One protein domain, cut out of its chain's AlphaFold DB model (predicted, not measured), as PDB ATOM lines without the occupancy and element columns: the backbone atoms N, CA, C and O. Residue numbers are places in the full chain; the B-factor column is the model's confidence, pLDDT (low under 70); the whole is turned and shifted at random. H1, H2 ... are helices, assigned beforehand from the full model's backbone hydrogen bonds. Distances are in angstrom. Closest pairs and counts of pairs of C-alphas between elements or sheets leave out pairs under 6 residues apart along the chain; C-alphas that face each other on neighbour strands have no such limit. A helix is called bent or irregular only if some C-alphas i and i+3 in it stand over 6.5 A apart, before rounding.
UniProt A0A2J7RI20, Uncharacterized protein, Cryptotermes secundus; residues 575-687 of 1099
ATOM      1  N   PRO A 575     157.355 140.937 212.908       87.25
ATOM      2  CA  PRO A 575     157.824 140.336 211.652       87.25
ATOM      3  C   PRO A 575     156.857 140.561 210.479       87.25
ATOM      4  O   PRO A 575     157.298 140.707 209.337       87.25
ATOM      5  N   THR A 576     155.552 140.642 210.755       89.75
ATOM      6  CA  THR A 576     154.498 140.935 209.771       89.75
ATOM      7  C   THR A 576     154.709 142.299 209.116       89.75
ATOM      8  O   THR A 576     154.713 142.388 207.891       89.75
ATOM      9  N   VAL A 577     154.983 143.339 209.914       90.75
ATOM     10  CA  VAL A 577     155.255 144.713 209.448       90.75
ATOM     11  C   VAL A 577     156.450 144.719 208.498       90.75
ATOM     12  O   VAL A 577     156.314 145.093 207.337       90.75
ATOM     13  N   LEU A 578     157.591 144.195 208.957       88.00
ATOM     14  CA  LEU A 578     158.856 144.173 208.209       88.00
ATOM     15  C   LEU A 578     158.818 143.331 206.917       88.00
ATOM     16  O   LEU A 578     159.678 143.502 206.054       88.00
ATOM     17  N   THR A 579     157.848 142.421 206.782       90.44
ATOM     18  CA  THR A 579     157.666 141.562 205.594       90.44
ATOM     19  C   THR A 579     156.585 142.093 204.642       90.44
ATOM     20  O   THR A 579     156.600 141.784 203.446       90.44
ATOM     21  N   SER A 580     155.637 142.876 205.161       89.62
ATOM     22  CA  SER A 580     154.513 143.422 204.401       89.62
ATOM     23  C   SER A 580     154.953 144.433 203.332       89.62
ATOM     24  O   SER A 580     156.028 145.028 203.391       89.62
ATOM     25  N   LYS A 581     154.110 144.602 202.308       87.62
ATOM     26  CA  LYS A 581     154.281 145.594 201.226       87.62
ATOM     27  C   LYS A 581     153.023 146.431 200.998       87.62
ATOM     28  O   LYS A 581     152.949 147.164 200.016       87.62
ATOM     29  N   ASP A 582     152.030 146.260 201.861       91.50
ATOM     30  CA  ASP A 582     150.797 147.022 201.814       91.50
ATOM     31  C   ASP A 582     151.008 148.355 202.533       91.50
ATOM     32  O   ASP A 582     151.318 148.392 203.723       91.50
ATOM     33  N   LEU A 583     150.871 149.446 201.784       90.62
ATOM     34  CA  LEU A 583     151.043 150.800 202.294       90.62
ATOM     35  C   LEU A 583     149.898 151.210 203.223       90.62
ATOM     36  O   LEU A 583     150.130 152.025 204.110       90.62
ATOM     37  N   GLU A 584     148.694 150.662 203.045       91.50
ATOM     38  CA  GLU A 584     147.533 151.012 203.867       91.50
ATOM     39  C   GLU A 584     147.673 150.398 205.264       91.50
ATOM     40  O   GLU A 584     147.716 151.130 206.253       91.50
ATOM     41  N   PHE A 585     147.909 149.082 205.344       93.75
ATOM     42  CA  PHE A 585     148.263 148.409 206.595       93.75
ATOM     43  C   PHE A 585     149.464 149.061 207.298       93.75
ATOM     44  O   PHE A 585     149.374 149.381 208.482       93.75
ATOM     45  N   LEU A 586     150.570 149.317 206.586       94.69
ATOM     46  CA  LEU A 586     151.756 149.948 207.180       94.69
ATOM     47  C   LEU A 586     151.491 151.369 207.697       94.69
ATOM     48  O   LEU A 586     152.039 151.743 208.735       94.69
ATOM     49  N   SER A 587     150.647 152.144 207.010       93.56
ATOM     50  CA  SER A 587     150.245 153.474 207.476       93.56
ATOM     51  C   SER A 587     149.394 153.370 208.739       93.56
ATOM     52  O   SER A 587     149.696 154.035 209.724       93.56
ATOM     53  N   ASN A 588     148.399 152.481 208.758       93.94
ATOM     54  CA  ASN A 588     147.530 152.276 209.919       93.94
ATOM     55  C   ASN A 588     148.322 151.791 211.150       93.94
ATOM     56  O   ASN A 588     148.068 152.244 212.263       93.94
ATOM     57  N   VAL A 589     149.338 150.939 210.963       95.38
ATOM     58  CA  VAL A 589     150.254 150.538 212.046       95.38
ATOM     59  C   VAL A 589     151.088 151.720 212.555       95.38
ATOM     60  O   VAL A 589     151.245 151.852 213.765       95.38
ATOM     61  N   LEU A 590     151.587 152.597 211.674       95.31
ATOM     62  CA  LEU A 590     152.323 153.807 212.073       95.31
ATOM     63  C   LEU A 590     151.442 154.756 212.908       95.31
ATOM     64  O   LEU A 590     151.872 155.215 213.964       95.31
ATOM     65  N   VAL A 591     150.205 154.997 212.458       94.62
ATOM     66  CA  VAL A 591     149.196 155.823 213.147       94.62
ATOM     67  C   VAL A 591     148.943 155.307 214.562       94.62
ATOM     68  O   VAL A 591     149.082 156.048 215.532       94.62
ATOM     69  N   VAL A 592     148.622 154.018 214.688       94.25
ATOM     70  CA  VAL A 592     148.278 153.389 215.972       94.25
ATOM     71  C   VAL A 592     149.492 153.301 216.900       94.25
ATOM     72  O   VAL A 592     149.352 153.457 218.112       94.25
ATOM     73  N   ALA A 593     150.696 153.112 216.352       94.94
ATOM     74  CA  ALA A 593     151.924 153.120 217.137       94.94
ATOM     75  C   ALA A 593     152.270 154.511 217.695       94.94
ATOM     76  O   ALA A 593     152.744 154.583 218.825       94.94
ATOM     77  N   ASP A 594     152.013 155.606 216.969       94.81
ATOM     78  CA  ASP A 594     152.199 156.963 217.509       94.81
ATOM     79  C   ASP A 594     151.104 157.308 218.539       94.81
ATOM     80  O   ASP A 594     151.417 157.738 219.646       94.81
ATOM     81  N   GLN A 595     149.832 157.010 218.235       92.44
ATOM     82  CA  GLN A 595     148.687 157.237 219.137       92.44
ATOM     83  C   GLN A 595     148.806 156.515 220.490       92.44
ATOM     84  O   GLN A 595     148.380 157.050 221.515       92.44
ATOM     85  N   LEU A 596     149.367 155.302 220.502       91.44
ATOM     86  CA  LEU A 596     149.583 154.498 221.712       91.44
ATOM     87  C   LEU A 596     151.024 154.598 222.255       91.44
ATOM     88  O   LEU A 596     151.387 153.831 223.147       91.44
ATOM     89  N   PHE A 597     151.839 155.526 221.735       92.00
ATOM     90  CA  PHE A 597     153.233 155.785 222.134       92.00
ATOM     91  C   PHE A 597     154.170 154.556 222.073       92.00
ATOM     92  O   PHE A 597     155.163 154.452 222.794       92.00
ATOM     93  N   VAL A 598     153.896 153.623 221.160       93.00
ATOM     94  CA  VAL A 598     154.634 152.363 220.967       93.00
ATOM     95  C   VAL A 598     155.868 152.591 220.087       93.00
ATOM     96  O   VAL A 598     155.952 152.080 218.971       93.00
ATOM     97  N   VAL A 599     156.839 153.370 220.581       92.12
ATOM     98  CA  VAL A 599     158.004 153.868 219.811       92.12
ATOM     99  C   VAL A 599     158.642 152.786 218.931       92.12
ATOM    100  O   VAL A 599     158.694 152.936 217.714       92.12
ATOM    101  N   ARG A 600     159.012 151.636 219.508       93.12
ATOM    102  CA  ARG A 600     159.642 150.508 218.794       93.12
ATOM    103  C   ARG A 600     158.788 149.909 217.662       93.12
ATOM    104  O   ARG A 600     159.333 149.385 216.690       93.12
ATOM    105  N   LEU A 601     157.458 149.962 217.770       94.19
ATOM    106  CA  LEU A 601     156.539 149.525 216.711       94.19
ATOM    107  C   LEU A 601     156.401 150.601 215.625       94.19
ATOM    108  O   LEU A 601     156.342 150.259 214.443       94.19
ATOM    109  N   LYS A 602     156.433 151.887 216.009       94.31
ATOM    110  CA  LYS A 602     156.496 153.010 215.065       94.31
ATOM    111  C   LYS A 602     157.759 152.897 214.211       94.31
ATOM    112  O   LYS A 602     157.655 152.840 212.993       94.31
ATOM    113  N   GLU A 603     158.923 152.697 214.830       94.31
ATOM    114  CA  GLU A 603     160.195 152.464 214.131       94.31
ATOM    115  C   GLU A 603     160.148 151.268 213.166       94.31
ATOM    116  O   GLU A 603     160.675 151.347 212.056       94.31
ATOM    117  N   ALA A 604     159.494 150.161 213.545       93.44
ATOM    118  CA  ALA A 604     159.317 149.013 212.653       93.44
ATOM    119  C   ALA A 604     158.494 149.374 211.400       93.44
ATOM    120  O   ALA A 604     158.832 148.945 210.291       93.44
ATOM    121  N   ALA A 605     157.445 150.189 211.557       94.94
ATOM    122  CA  ALA A 605     156.664 150.719 210.443       94.94
ATOM    123  C   ALA A 605     157.467 151.743 209.616       94.94
ATOM    124  O   ALA A 605     157.430 151.679 208.390       94.94
ATOM    125  N   GLU A 606     158.269 152.612 210.242       94.56
ATOM    126  CA  GLU A 606     159.174 153.541 209.545       94.56
ATOM    127  C   GLU A 606     160.205 152.798 208.679       94.56
ATOM    128  O   GLU A 606     160.416 153.162 207.519       94.56
ATOM    129  N   VAL A 607     160.797 151.709 209.189       93.19
ATOM    130  CA  VAL A 607     161.699 150.826 208.427       93.19
ATOM    131  C   VAL A 607     160.979 150.192 207.233       93.19
ATOM    132  O   VAL A 607     161.525 150.176 206.126       93.19
ATOM    133  N   ALA A 608     159.765 149.668 207.417       92.62
ATOM    134  CA  ALA A 608     159.008 149.041 206.333       92.62
ATOM    135  C   ALA A 608     158.590 150.063 205.256       92.62
ATOM    136  O   ALA A 608     158.843 149.853 204.064       92.62
ATOM    137  N   LEU A 609     158.052 151.216 205.670       92.94
ATOM    138  CA  LEU A 609     157.654 152.307 204.781       92.94
ATOM    139  C   LEU A 609     158.853 152.863 203.998       92.94
ATOM    140  O   LEU A 609     158.764 152.979 202.775       92.94
ATOM    141  N   ALA A 610     160.003 153.090 204.644       91.75
ATOM    142  CA  ALA A 610     161.238 153.529 203.986       91.75
ATOM    143  C   ALA A 610     161.709 152.567 202.874       91.75
ATOM    144  O   ALA A 610     162.148 153.009 201.809       91.75
ATOM    145  N   ASN A 611     161.578 151.252 203.080       89.19
ATOM    146  CA  ASN A 611     161.906 150.243 202.064       89.19
ATOM    147  C   ASN A 611     160.887 150.184 200.904       89.19
ATOM    148  O   ASN A 611     161.205 149.652 199.839       89.19
ATOM    149  N   SER A 612     159.693 150.756 201.084       89.44
ATOM    150  CA  SER A 612     158.619 150.838 200.080       89.44
ATOM    151  C   SER A 612     158.540 152.188 199.338       89.44
ATOM    152  O   SER A 612     157.608 152.423 198.564       89.44
ATOM    153  N   LEU A 613     159.511 153.089 199.544       90.69
ATOM    154  CA  LEU A 613     159.525 154.416 198.919       90.69
ATOM    155  C   LEU A 613     159.711 154.369 197.393       90.69
ATOM    156  O   LEU A 613     160.689 153.848 196.849       90.69
ATOM    157  N   THR A 614     158.789 155.025 196.696       90.69
ATOM    158  CA  THR A 614     158.772 155.210 195.244       90.69
ATOM    159  C   THR A 614     158.596 156.687 194.895       90.69
ATOM    160  O   THR A 614     158.175 157.503 195.713       90.69
ATOM    161  N   LEU A 615     158.827 157.032 193.628       88.88
ATOM    162  CA  LEU A 615     158.587 158.384 193.120       88.88
ATOM    163  C   LEU A 615     157.104 158.795 193.153       88.88
ATOM    164  O   LEU A 615     156.827 159.958 192.900       88.88
ATOM    165  N   ARG A 616     156.158 157.879 193.412       89.94
ATOM    166  CA  ARG A 616     154.715 158.183 193.456       89.94
ATOM    167  C   ARG A 616     154.214 158.430 194.879       89.94
ATOM    168  O   ARG A 616     153.631 159.475 195.124       89.94
ATOM    169  N   ASN A 617     154.484 157.509 195.805       91.50
ATOM    170  CA  ASN A 617     153.985 157.577 197.185       91.50
ATOM    171  C   ASN A 617     154.782 158.525 198.103       91.50
ATOM    172  O   ASN A 617     154.281 158.878 199.163       91.50
ATOM    173  N   VAL A 618     155.996 158.972 197.745       92.31
ATOM    174  CA  VAL A 618     156.843 159.756 198.675       92.31
ATOM    175  C   VAL A 618     156.215 161.072 199.172       92.31
ATOM    176  O   VAL A 618     156.534 161.501 200.273       92.31
ATOM    177  N   GLY A 619     155.298 161.699 198.425       91.81
ATOM    178  CA  GLY A 619     154.557 162.878 198.911       91.81
ATOM    179  C   GLY A 619     153.552 162.532 200.012       91.81
ATOM    180  O   GLY A 619     153.512 163.191 201.048       91.81
ATOM    181  N   GLU A 620     152.796 161.452 199.814       91.94
ATOM    182  CA  GLU A 620     151.824 160.924 200.780       91.94
ATOM    183  C   GLU A 620     152.540 160.400 202.033       91.94
ATOM    184  O   GLU A 620     152.177 160.771 203.144       91.94
ATOM    185  N   VAL A 621     153.622 159.629 201.862       93.75
ATOM    186  CA  VAL A 621     154.438 159.102 202.972       93.75
ATOM    187  C   VAL A 621     155.169 160.224 203.719       93.75
ATOM    188  O   VAL A 621     155.262 160.166 204.943       93.75
ATOM    189  N   LEU A 622     155.630 161.286 203.040       94.69
ATOM    190  CA  LEU A 622     156.157 162.472 203.724       94.69
ATOM    191  C   LEU A 622     155.067 163.146 204.566       94.69
ATOM    192  O   LEU A 622     155.301 163.422 205.742       94.69
ATOM    193  N   GLN A 623     153.882 163.391 203.999       94.38
ATOM    194  CA  GLN A 623     152.794 164.024 204.744       94.38
ATOM    195  C   GLN A 623     152.342 163.160 205.931       94.38
ATOM    196  O   GLN A 623     152.161 163.699 207.018       94.38
ATOM    197  N   LEU A 624     152.247 161.838 205.764       93.81
ATOM    198  CA  LEU A 624     151.989 160.895 206.854       93.81
ATOM    199  C   LEU A 624     153.060 161.010 207.950       93.81
ATOM    200  O   LEU A 624     152.722 161.218 209.113       93.81
ATOM    201  N   SER A 625     154.346 160.956 207.580       94.94
ATOM    202  CA  SER A 625     155.453 161.014 208.546       94.94
ATOM    203  C   SER A 625     155.504 162.318 209.344       94.94
ATOM    204  O   SER A 625     155.869 162.313 210.516       94.94
ATOM    205  N   GLY A 626     155.093 163.431 208.726       93.38
ATOM    206  CA  GLY A 626     154.999 164.735 209.374       93.38
ATOM    207  C   GLY A 626     153.735 164.944 210.213       93.38
ATOM    208  O   GLY A 626     153.744 165.817 211.074       93.38
ATOM    209  N   THR A 627     152.668 164.172 209.979       93.75
ATOM    210  CA  THR A 627     151.470 164.157 210.838       93.75
ATOM    211  C   THR A 627     151.687 163.283 212.077       93.75
ATOM    212  O   THR A 627     151.278 163.669 213.167       93.75
ATOM    213  N   TYR A 628     152.352 162.134 211.916       94.19
ATOM    214  CA  TYR A 628     152.482 161.075 212.930       94.19
ATOM    215  C   TYR A 628     153.900 160.963 213.519       94.19
ATOM    216  O   TYR A 628     154.392 159.870 213.798       94.19
ATOM    217  N   ASN A 629     154.575 162.114 213.656       92.69
ATOM    218  CA  ASN A 629     155.847 162.296 214.376       92.69
ATOM    219  C   ASN A 629     156.929 161.243 214.046       92.69
ATOM    220  O   ASN A 629     157.667 160.791 214.923       92.69
ATOM    221  N   ALA A 630     156.988 160.790 212.794       94.69
ATOM    222  CA  ALA A 630     157.811 159.667 212.353       94.69
ATOM    223  C   ALA A 630     159.127 160.191 211.760       94.69
ATOM    224  O   ALA A 630     159.327 160.209 210.541       94.69
ATOM    225  N   ASP A 631     159.983 160.742 212.623       92.81
ATOM    226  CA  ASP A 631     161.095 161.596 212.199       92.81
ATOM    227  C   ASP A 631     162.181 160.863 211.394       92.81
ATOM    228  O   ASP A 631     162.755 161.459 210.476       92.81
ATOM    229  N   GLN A 632     162.446 159.572 211.646       93.00
ATOM    230  CA  GLN A 632     163.432 158.833 210.844       93.00
ATOM    231  C   GLN A 632     162.921 158.658 209.402       93.00
ATOM    232  O   GLN A 632     163.671 158.839 208.436       93.00
ATOM    233  N   LEU A 633     161.624 158.373 209.248       94.19
ATOM    234  CA  LEU A 633     160.918 158.320 207.969       94.19
ATOM    235  C   LEU A 633     160.870 159.698 207.293       94.19
ATOM    236  O   LEU A 633     161.126 159.793 206.094       94.19
ATOM    237  N   LYS A 634     160.596 160.770 208.048       94.56
ATOM    238  CA  LYS A 634     160.567 162.161 207.560       94.56
ATOM    239  C   LYS A 634     161.914 162.551 206.949       94.56
ATOM    240  O   LYS A 634     161.955 163.035 205.816       94.56
ATOM    241  N   HIS A 635     163.021 162.263 207.638       92.88
ATOM    242  CA  HIS A 635     164.377 162.487 207.122       92.88
ATOM    243  C   HIS A 635     164.704 161.603 205.906       92.88
ATOM    244  O   HIS A 635     165.199 162.107 204.896       92.88
ATOM    245  N   CYS A 636     164.342 160.316 205.941       93.06
ATOM    246  CA  CYS A 636     164.461 159.399 204.801       93.06
ATOM    247  C   CYS A 636     163.725 159.935 203.549       93.06
ATOM    248  O   CYS A 636     164.293 159.979 202.451       93.06
ATOM    249  N   CYS A 637     162.498 160.441 203.718       93.62
ATOM    250  CA  CYS A 637     161.714 161.110 202.678       93.62
ATOM    251  C   CYS A 637     162.381 162.402 202.179       93.62
ATOM    252  O   CYS A 637     162.510 162.582 200.967       93.62
ATOM    253  N   PHE A 638     162.857 163.283 203.067       92.62
ATOM    254  CA  PHE A 638     163.583 164.502 202.679       92.62
ATOM    255  C   PHE A 638     164.834 164.198 201.848       92.62
ATOM    256  O   PHE A 638     165.071 164.854 200.827       92.62
ATOM    257  N   GLN A 639     165.601 163.173 202.222       91.06
ATOM    258  CA  GLN A 639     166.757 162.732 201.451       91.06
ATOM    259  C   GLN A 639     166.350 162.156 200.092       91.06
ATOM    260  O   GLN A 639     166.915 162.538 199.065       91.06
ATOM    261  N   TYR A 640     165.339 161.282 200.057       91.69
ATOM    262  CA  TYR A 640     164.818 160.707 198.816       91.69
ATOM    263  C   TYR A 640     164.336 161.787 197.840       91.69
ATOM    264  O   TYR A 640     164.631 161.708 196.644       91.69
ATOM    265  N   ILE A 641     163.634 162.808 198.342       91.12
ATOM    266  CA  ILE A 641     163.160 163.940 197.543       91.12
ATOM    267  C   ILE A 641     164.343 164.777 197.056       91.12
ATOM    268  O   ILE A 641     164.448 165.020 195.856       91.12
ATOM    269  N   SER A 642     165.280 165.142 197.934       88.50
ATOM    270  CA  SER A 642     166.470 165.934 197.578       88.50
ATOM    271  C   SER A 642     167.323 165.267 196.488       88.50
ATOM    272  O   SER A 642     167.828 165.938 195.589       88.50
ATOM    273  N   VAL A 643     167.426 163.935 196.520       86.00
ATOM    274  CA  VAL A 643     168.160 163.099 195.553       86.00
ATOM    275  C   VAL A 643     167.419 162.912 194.216       86.00
ATOM    276  O   VAL A 643     168.052 162.574 193.212       86.00
ATOM    277  N   ASN A 644     166.097 163.114 194.170       86.88
ATOM    278  CA  ASN A 644     165.250 162.828 192.999       86.88
ATOM    279  C   ASN A 644     164.349 164.014 192.578       86.88
ATOM    280  O   ASN A 644     163.389 163.838 191.823       86.88
ATOM    281  N   LEU A 645     164.675 165.226 193.041       86.19
ATOM    282  CA  LEU A 645     163.810 166.411 193.013       86.19
ATOM    283  C   LEU A 645     163.264 166.757 191.618       86.19
ATOM    284  O   LEU A 645     162.097 167.111 191.483       86.19
ATOM    285  N   SER A 646     164.072 166.608 190.566       81.62
ATOM    286  CA  SER A 646     163.664 166.905 189.186       81.62
ATOM    287  C   SER A 646     162.510 166.024 188.691       81.62
ATOM    288  O   SER A 646     161.599 166.531 188.040       81.62
ATOM    289  N   ALA A 647     162.507 164.734 189.035       85.38
ATOM    290  CA  ALA A 647     161.427 163.810 188.688       85.38
ATOM    291  C   ALA A 647     160.160 164.074 189.518       85.38
ATOM    292  O   ALA A 647     159.046 163.984 189.006       85.38
ATOM    293  N   ILE A 648     160.344 164.431 190.790       88.62
ATOM    294  CA  ILE A 648     159.267 164.658 191.762       88.62
ATOM    295  C   ILE A 648     158.507 165.961 191.466       88.62
ATOM    296  O   ILE A 648     157.278 165.977 191.520       88.62
ATOM    297  N   LEU A 649     159.213 167.023 191.064       85.69
ATOM    298  CA  LEU A 649     158.599 168.263 190.578       85.69
ATOM    299  C   LEU A 649     157.877 168.058 189.240       85.69
ATOM    300  O   LEU A 649     156.758 168.533 189.069       85.69
ATOM    301  N   GLU A 650     158.472 167.321 188.296       83.44
ATOM    302  CA  GLU A 650     157.856 167.048 186.986       83.44
ATOM    303  C   GLU A 650     156.566 166.214 187.090       83.44
ATOM    304  O   GLU A 650     155.666 166.372 186.266       83.44
ATOM    305  N   ALA A 651     156.451 165.370 188.118       83.94
ATOM    306  CA  ALA A 651     155.259 164.576 188.415       83.94
ATOM    307  C   ALA A 651     154.373 165.150 189.549       83.94
ATOM    308  O   ALA A 651     153.426 164.484 189.958       83.94
ATOM    309  N   ARG A 652     154.632 166.386 190.015       86.31
ATOM    310  CA  ARG A 652     153.767 167.184 190.921       86.31
ATOM    311  C   ARG A 652     153.411 166.558 192.280       86.31
ATOM    312  O   ARG A 652     152.501 167.025 192.957       86.31
ATOM    313  N   ILE A 653     154.165 165.560 192.733       86.38
ATOM    314  CA  ILE A 653     153.893 164.810 193.978       86.38
ATOM    315  C   ILE A 653     153.893 165.701 195.236       86.38
ATOM    316  O   ILE A 653     153.292 165.348 196.244       86.38
ATOM    317  N   LEU A 654     154.537 166.871 195.186       88.19
ATOM    318  CA  LEU A 654     154.576 167.827 196.297       88.19
ATOM    319  C   LEU A 654     153.317 168.709 196.416       88.19
ATOM    320  O   LEU A 654     153.209 169.448 197.389       88.19
ATOM    321  N   GLU A 655     152.360 168.650 195.477       85.50
ATOM    322  CA  GLU A 655     151.111 169.434 195.555       85.50
ATOM    323  C   GLU A 655     150.194 169.000 196.726       85.50
ATOM    324  O   GLU A 655     149.370 169.798 197.170       85.50
ATOM    325  N   SER A 656     150.361 167.786 197.275       83.00
ATOM    326  CA  SER A 656     149.636 167.287 198.461       83.00
ATOM    327  C   SER A 656     150.328 167.563 199.806       83.00
ATOM    328  O   SER A 656     149.736 167.323 200.858       83.00
ATOM    329  N   VAL A 657     151.570 168.062 199.800       89.38
ATOM    330  CA  VAL A 657     152.391 168.224 201.010       89.38
ATOM    331  C   VAL A 657     152.127 169.581 201.670       89.38
ATOM    332  O   VAL A 657     152.124 170.628 201.021       89.38
ATOM    333  N   SER A 658     151.926 169.583 202.990       90.69
ATOM    334  CA  SER A 658     151.698 170.803 203.771       90.69
ATOM    335  C   SER A 658     152.888 171.775 203.741       90.69
ATOM    336  O   SER A 658     154.055 171.383 203.693       90.69
ATOM    337  N   ARG A 659     152.595 173.084 203.820       87.75
ATOM    338  CA  ARG A 659     153.612 174.154 203.731       87.75
ATOM    339  C   ARG A 659     154.736 174.004 204.757       87.75
ATOM    340  O   ARG A 659     155.891 174.178 204.392       87.75
ATOM    341  N   GLN A 660     154.418 173.595 205.988       90.25
ATOM    342  CA  GLN A 660     155.419 173.396 207.039       90.25
ATOM    343  C   GLN A 660     156.461 172.334 206.658       90.25
ATOM    344  O   GLN A 660     157.654 172.533 206.876       90.25
ATOM    345  N   LEU A 661     156.025 171.235 206.031       91.62
ATOM    346  CA  LEU A 661     156.921 170.175 205.561       91.62
ATOM    347  C   LEU A 661     157.700 170.587 204.303       91.62
ATOM    348  O   LEU A 661     158.821 170.122 204.122       91.62
ATOM    349  N   LEU A 662     157.163 171.482 203.464       91.12
ATOM    350  CA  LEU A 662     157.895 172.074 202.333       91.12
ATOM    351  C   LEU A 662     158.965 173.083 202.787       91.12
ATOM    352  O   LEU A 662     160.040 173.157 202.188       91.12
ATOM    353  N   GLU A 663     158.708 173.831 203.861       90.31
ATOM    354  CA  GLU A 663     159.699 174.694 204.513       90.31
ATOM    355  C   GLU A 663     160.807 173.865 205.175       90.31
ATOM    356  O   GLU A 663     161.984 174.148 204.966       90.31
ATOM    357  N   ASP A 664     160.459 172.811 205.918       91.81
ATOM    358  CA  ASP A 664     161.430 171.882 206.514       91.81
ATOM    359  C   ASP A 664     162.267 171.156 205.444       91.81
ATOM    360  O   ASP A 664     163.493 171.103 205.550       91.81
ATOM    361  N   LEU A 665     161.631 170.679 204.367       91.88
ATOM    362  CA  LEU A 665     162.306 170.111 203.195       91.88
ATOM    363  C   LEU A 665     163.260 171.124 202.547       91.88
ATOM    364  O   LEU A 665     164.353 170.750 202.130       91.88
ATOM    365  N   THR A 666     162.875 172.400 202.471       89.62
ATOM    366  CA  THR A 666     163.729 173.467 201.928       89.62
ATOM    367  C   THR A 666     164.953 173.709 202.821       89.62
ATOM    368  O   THR A 666     166.064 173.797 202.298       89.62
ATOM    369  N   LYS A 667     164.788 173.728 204.154       89.56
ATOM    370  CA  LYS A 667     165.906 173.810 205.118       89.56
ATOM    371  C   LYS A 667     166.871 172.630 204.933       89.56
ATOM    372  O   LYS A 667     168.058 172.851 204.698       89.56
ATOM    373  N   TYR A 668     166.357 171.395 204.926       90.25
ATOM    374  CA  TYR A 668     167.162 170.188 204.689       90.25
ATOM    375  C   TYR A 668     167.867 170.232 203.323       90.25
ATOM    376  O   TYR A 668     169.046 169.907 203.223       90.25
ATOM    377  N   TYR A 669     167.191 170.692 202.264       87.69
ATOM    378  CA  TYR A 669     167.775 170.810 200.926       87.69
ATOM    379  C   TYR A 669     168.928 171.829 200.862       87.69
ATOM    380  O   TYR A 669     169.914 171.594 200.159       87.69
ATOM    381  N   HIS A 670     168.851 172.933 201.615       87.25
ATOM    382  CA  HIS A 670     169.948 173.898 201.741       87.25
ATOM    383  C   HIS A 670     171.176 173.319 202.460       87.25
ATOM    384  O   HIS A 670     172.303 173.646 202.085       87.25
ATOM    385  N   GLU A 671     170.979 172.461 203.465       86.69
ATOM    386  CA  GLU A 671     172.068 171.750 204.149       86.69
ATOM    387  C   GLU A 671     172.657 170.632 203.273       86.69
ATOM    388  O   GLU A 671     173.876 170.484 203.185       86.69
ATOM    389  N   PHE A 672     171.800 169.886 202.569       83.62
ATOM    390  CA  PHE A 672     172.181 168.783 201.686       83.62
ATOM    391  C   PHE A 672     172.924 169.259 200.425       83.62
ATOM    392  O   PHE A 672     173.833 168.576 199.951       83.62
ATOM    393  N   ILE A 673     172.579 170.437 199.884       82.12
ATOM    394  CA  ILE A 673     173.284 171.064 198.753       82.12
ATOM    395  C   ILE A 673     173.565 172.551 199.047       82.12
ATOM    396  O   ILE A 673     172.826 173.424 198.582       82.12
ATOM    397  N   PRO A 674     174.687 172.886 199.720       77.19
ATOM    398  CA  PRO A 674     175.036 174.270 200.069       77.19
ATOM    399  C   PRO A 674     175.101 175.236 198.873       77.19
ATOM    400  O   PRO A 674     174.755 176.409 198.993       77.19
ATOM    401  N   ALA A 675     175.460 174.741 197.682       72.69
ATOM    402  CA  ALA A 675     175.462 175.517 196.435       72.69
ATOM    403  C   ALA A 675     174.057 175.947 195.946       72.69
ATOM    404  O   ALA A 675     173.945 176.740 195.011       72.69
ATOM    405  N   MET A 676     172.985 175.431 196.558       71.44
ATOM    406  CA  MET A 676     171.582 175.727 196.240       71.44
ATOM    407  C   MET A 676     170.866 176.494 197.368       71.44
ATOM    408  O   MET A 676     169.640 176.591 197.353       71.44
ATOM    409  N   ARG A 677     171.607 177.072 198.327       72.25
ATOM    410  CA  ARG A 677     171.072 177.771 199.517       72.25
ATOM    411  C   ARG A 677     170.119 178.950 199.226       72.25
ATOM    412  O   ARG A 677     169.424 179.401 200.121       72.25
ATOM    413  N   SER A 678     170.047 179.427 197.982       71.56
ATOM    414  CA  SER A 678     169.113 180.470 197.527       71.56
ATOM    415  C   SER A 678     167.858 179.945 196.803       71.56
ATOM    416  O   SER A 678     167.118 180.734 196.218       71.56
ATOM    417  N   ARG A 679     167.604 178.624 196.789       77.75
ATOM    418  CA  ARG A 679     166.474 178.007 196.062       77.75
ATOM    419  C   ARG A 679     165.449 177.349 196.984       77.75
ATOM    420  O   ARG A 679     165.715 176.290 197.544       77.75
ATOM    421  N   ILE A 680     164.258 177.934 197.060       79.50
ATOM    422  CA  ILE A 680     163.107 177.365 197.777       79.50
ATOM    423  C   ILE A 680     162.513 176.193 196.980       79.50
ATOM    424  O   ILE A 680     162.396 176.274 195.754       79.50
ATOM    425  N   VAL A 681     162.107 175.115 197.661       81.00
ATOM    426  CA  VAL A 681     161.411 173.983 197.029       81.00
ATOM    427  C   VAL A 681     159.921 174.309 196.888       81.00
ATOM    428  O   VAL A 681     159.144 174.194 197.832       81.00
ATOM    429  N   THR A 682     159.505 174.727 195.692       76.31
ATOM    430  CA  THR A 682     158.093 174.989 195.364       76.31
ATOM    431  C   THR A 682     157.390 173.725 194.858       76.31
ATOM    432  O   THR A 682     157.996 173.003 194.071       76.31
ATOM    433  N   PRO A 683     156.104 173.483 195.179       69.38
ATOM    434  CA  PRO A 683     155.387 172.294 194.701       69.38
ATOM    435  C   PRO A 683     155.070 172.333 193.194       69.38
ATOM    436  O   PRO A 683     154.814 171.297 192.585       69.38
ATOM    437  N   TYR A 684     155.092 173.519 192.580       66.00
ATOM    438  CA  TYR A 684     154.689 173.726 191.191       66.00
ATOM    439  C   TYR A 684     155.776 173.325 190.187       66.00
ATOM    440  O   TYR A 684     156.898 173.828 190.223       66.00
ATOM    441  N   SER A 685     155.406 172.489 189.212       56.62
ATOM    442  CA  SER A 685     156.291 172.048 188.121       56.62
ATOM    443  C   SER A 685     156.663 173.162 187.129       56.62
ATOM    444  O   SER A 685     157.602 173.020 186.346       56.62
ATOM    445  N   SER A 686     155.885 174.246 187.094       58.88
ATOM    446  CA  SER A 686     156.054 175.378 186.181       58.88
ATOM    447  C   SER A 686     156.796 176.524 186.859       58.88
ATOM    448  O   SER A 686     156.279 177.118 187.805       58.88
ATOM    449  N   ALA A 687     157.951 176.910 186.310       57.72
ATOM    450  CA  ALA A 687     158.525 178.213 186.618       57.72
ATOM    451  C   ALA A 687     157.516 179.323 186.238       57.72
ATOM    452  O   ALA A 687     156.901 179.223 185.169       57.72
TER     453      ALA A 687
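Overview. This is residues 575 to 687 of the 1099 residues of an uncharacterized protein of Cryptotermes secundus (UniProt A0A2J7RI20). Two helical hairpins, H2 with H3 and H4 with H5, stand side by side as a four-helix up-and-down bundle, with short H1 at one end and H7 crossing H5 at the other. H5 has a kink of 85 degrees near residue 644, short H6 follows it, and a 15-residue tail with no named element comes after H7. The printed part has 113 residues with seven named helices, H1 to H7 in order, and no named strand; the class is all helix. It is compact, with a radius of gyration of the C-alphas of 14.3 A, yet elongated, spanning 43 by 23 by 20 A.

Along the chain. H1, residues 575 to 579, begins at C-alpha 575 (157.824, 140.336, 211.652). H2, residues 583 to 595, is 18.2 A from first to last C-alpha, and H3, residues 599 to 611, is 18.5 A. H4, residues 618 to 627, is 14.0 A, and H5, residues 631 to 650, is the longest helix at 26.0 A, from C-alpha 631 (161.095, 161.596, 212.199). H5 is irregular: C-alphas 643 and 646 are 8.7 A apart. H6, residues 653 to 656, is only just irregular, with C-alphas 653 and 656 6.7 A apart. H7, residues 659 to 672, is 19.4 A and ends at C-alpha 672 (172.181, 168.783, 201.686).

Arrangement. H2 and H3 form a helical hairpin and touch at a shallow tilt of 25 degrees, opposite ways; their closest C-alphas, Ala 593 and Lys 602, are 5.0 A apart. H4 and H5 form the second, touching at 33 degrees, a tilt only just short of steep, with the closest C-alphas, Ser 625 and Lys 634, 5.3 A apart. H5 touches H3 with residues 632 to 637 alone, the C-alphas of Glu 606 and Leu 633 being closest at 5.3 A. H1 touches H3, closest at the C-alphas of Leu 578 and Ala 608, 5.2 A. H6 touches H4, with the C-alphas of Gly 619 and Ile 653 closest at 5.3 A. H7 touches H5, about perpendicular at 87 degrees; the closest C-alphas, Phe 638 and Leu 665, are 5.8 A apart. H1 and H7 are apart. Every O i to N i+4 pair is within hydrogen-bond range in H1, H2, H3, H4 and H7; H5 has 14 of 16, and H6 is too short for such a pair.

Size, cuts and confidence. The C-alphas farthest apart, those of Pro 575 and Ala 687, are 45.4 A apart. The printed part has no cut, and no link between helices is long. Mean pLDDT of the printed part is 88.4; residues 683 to 687 are under 70.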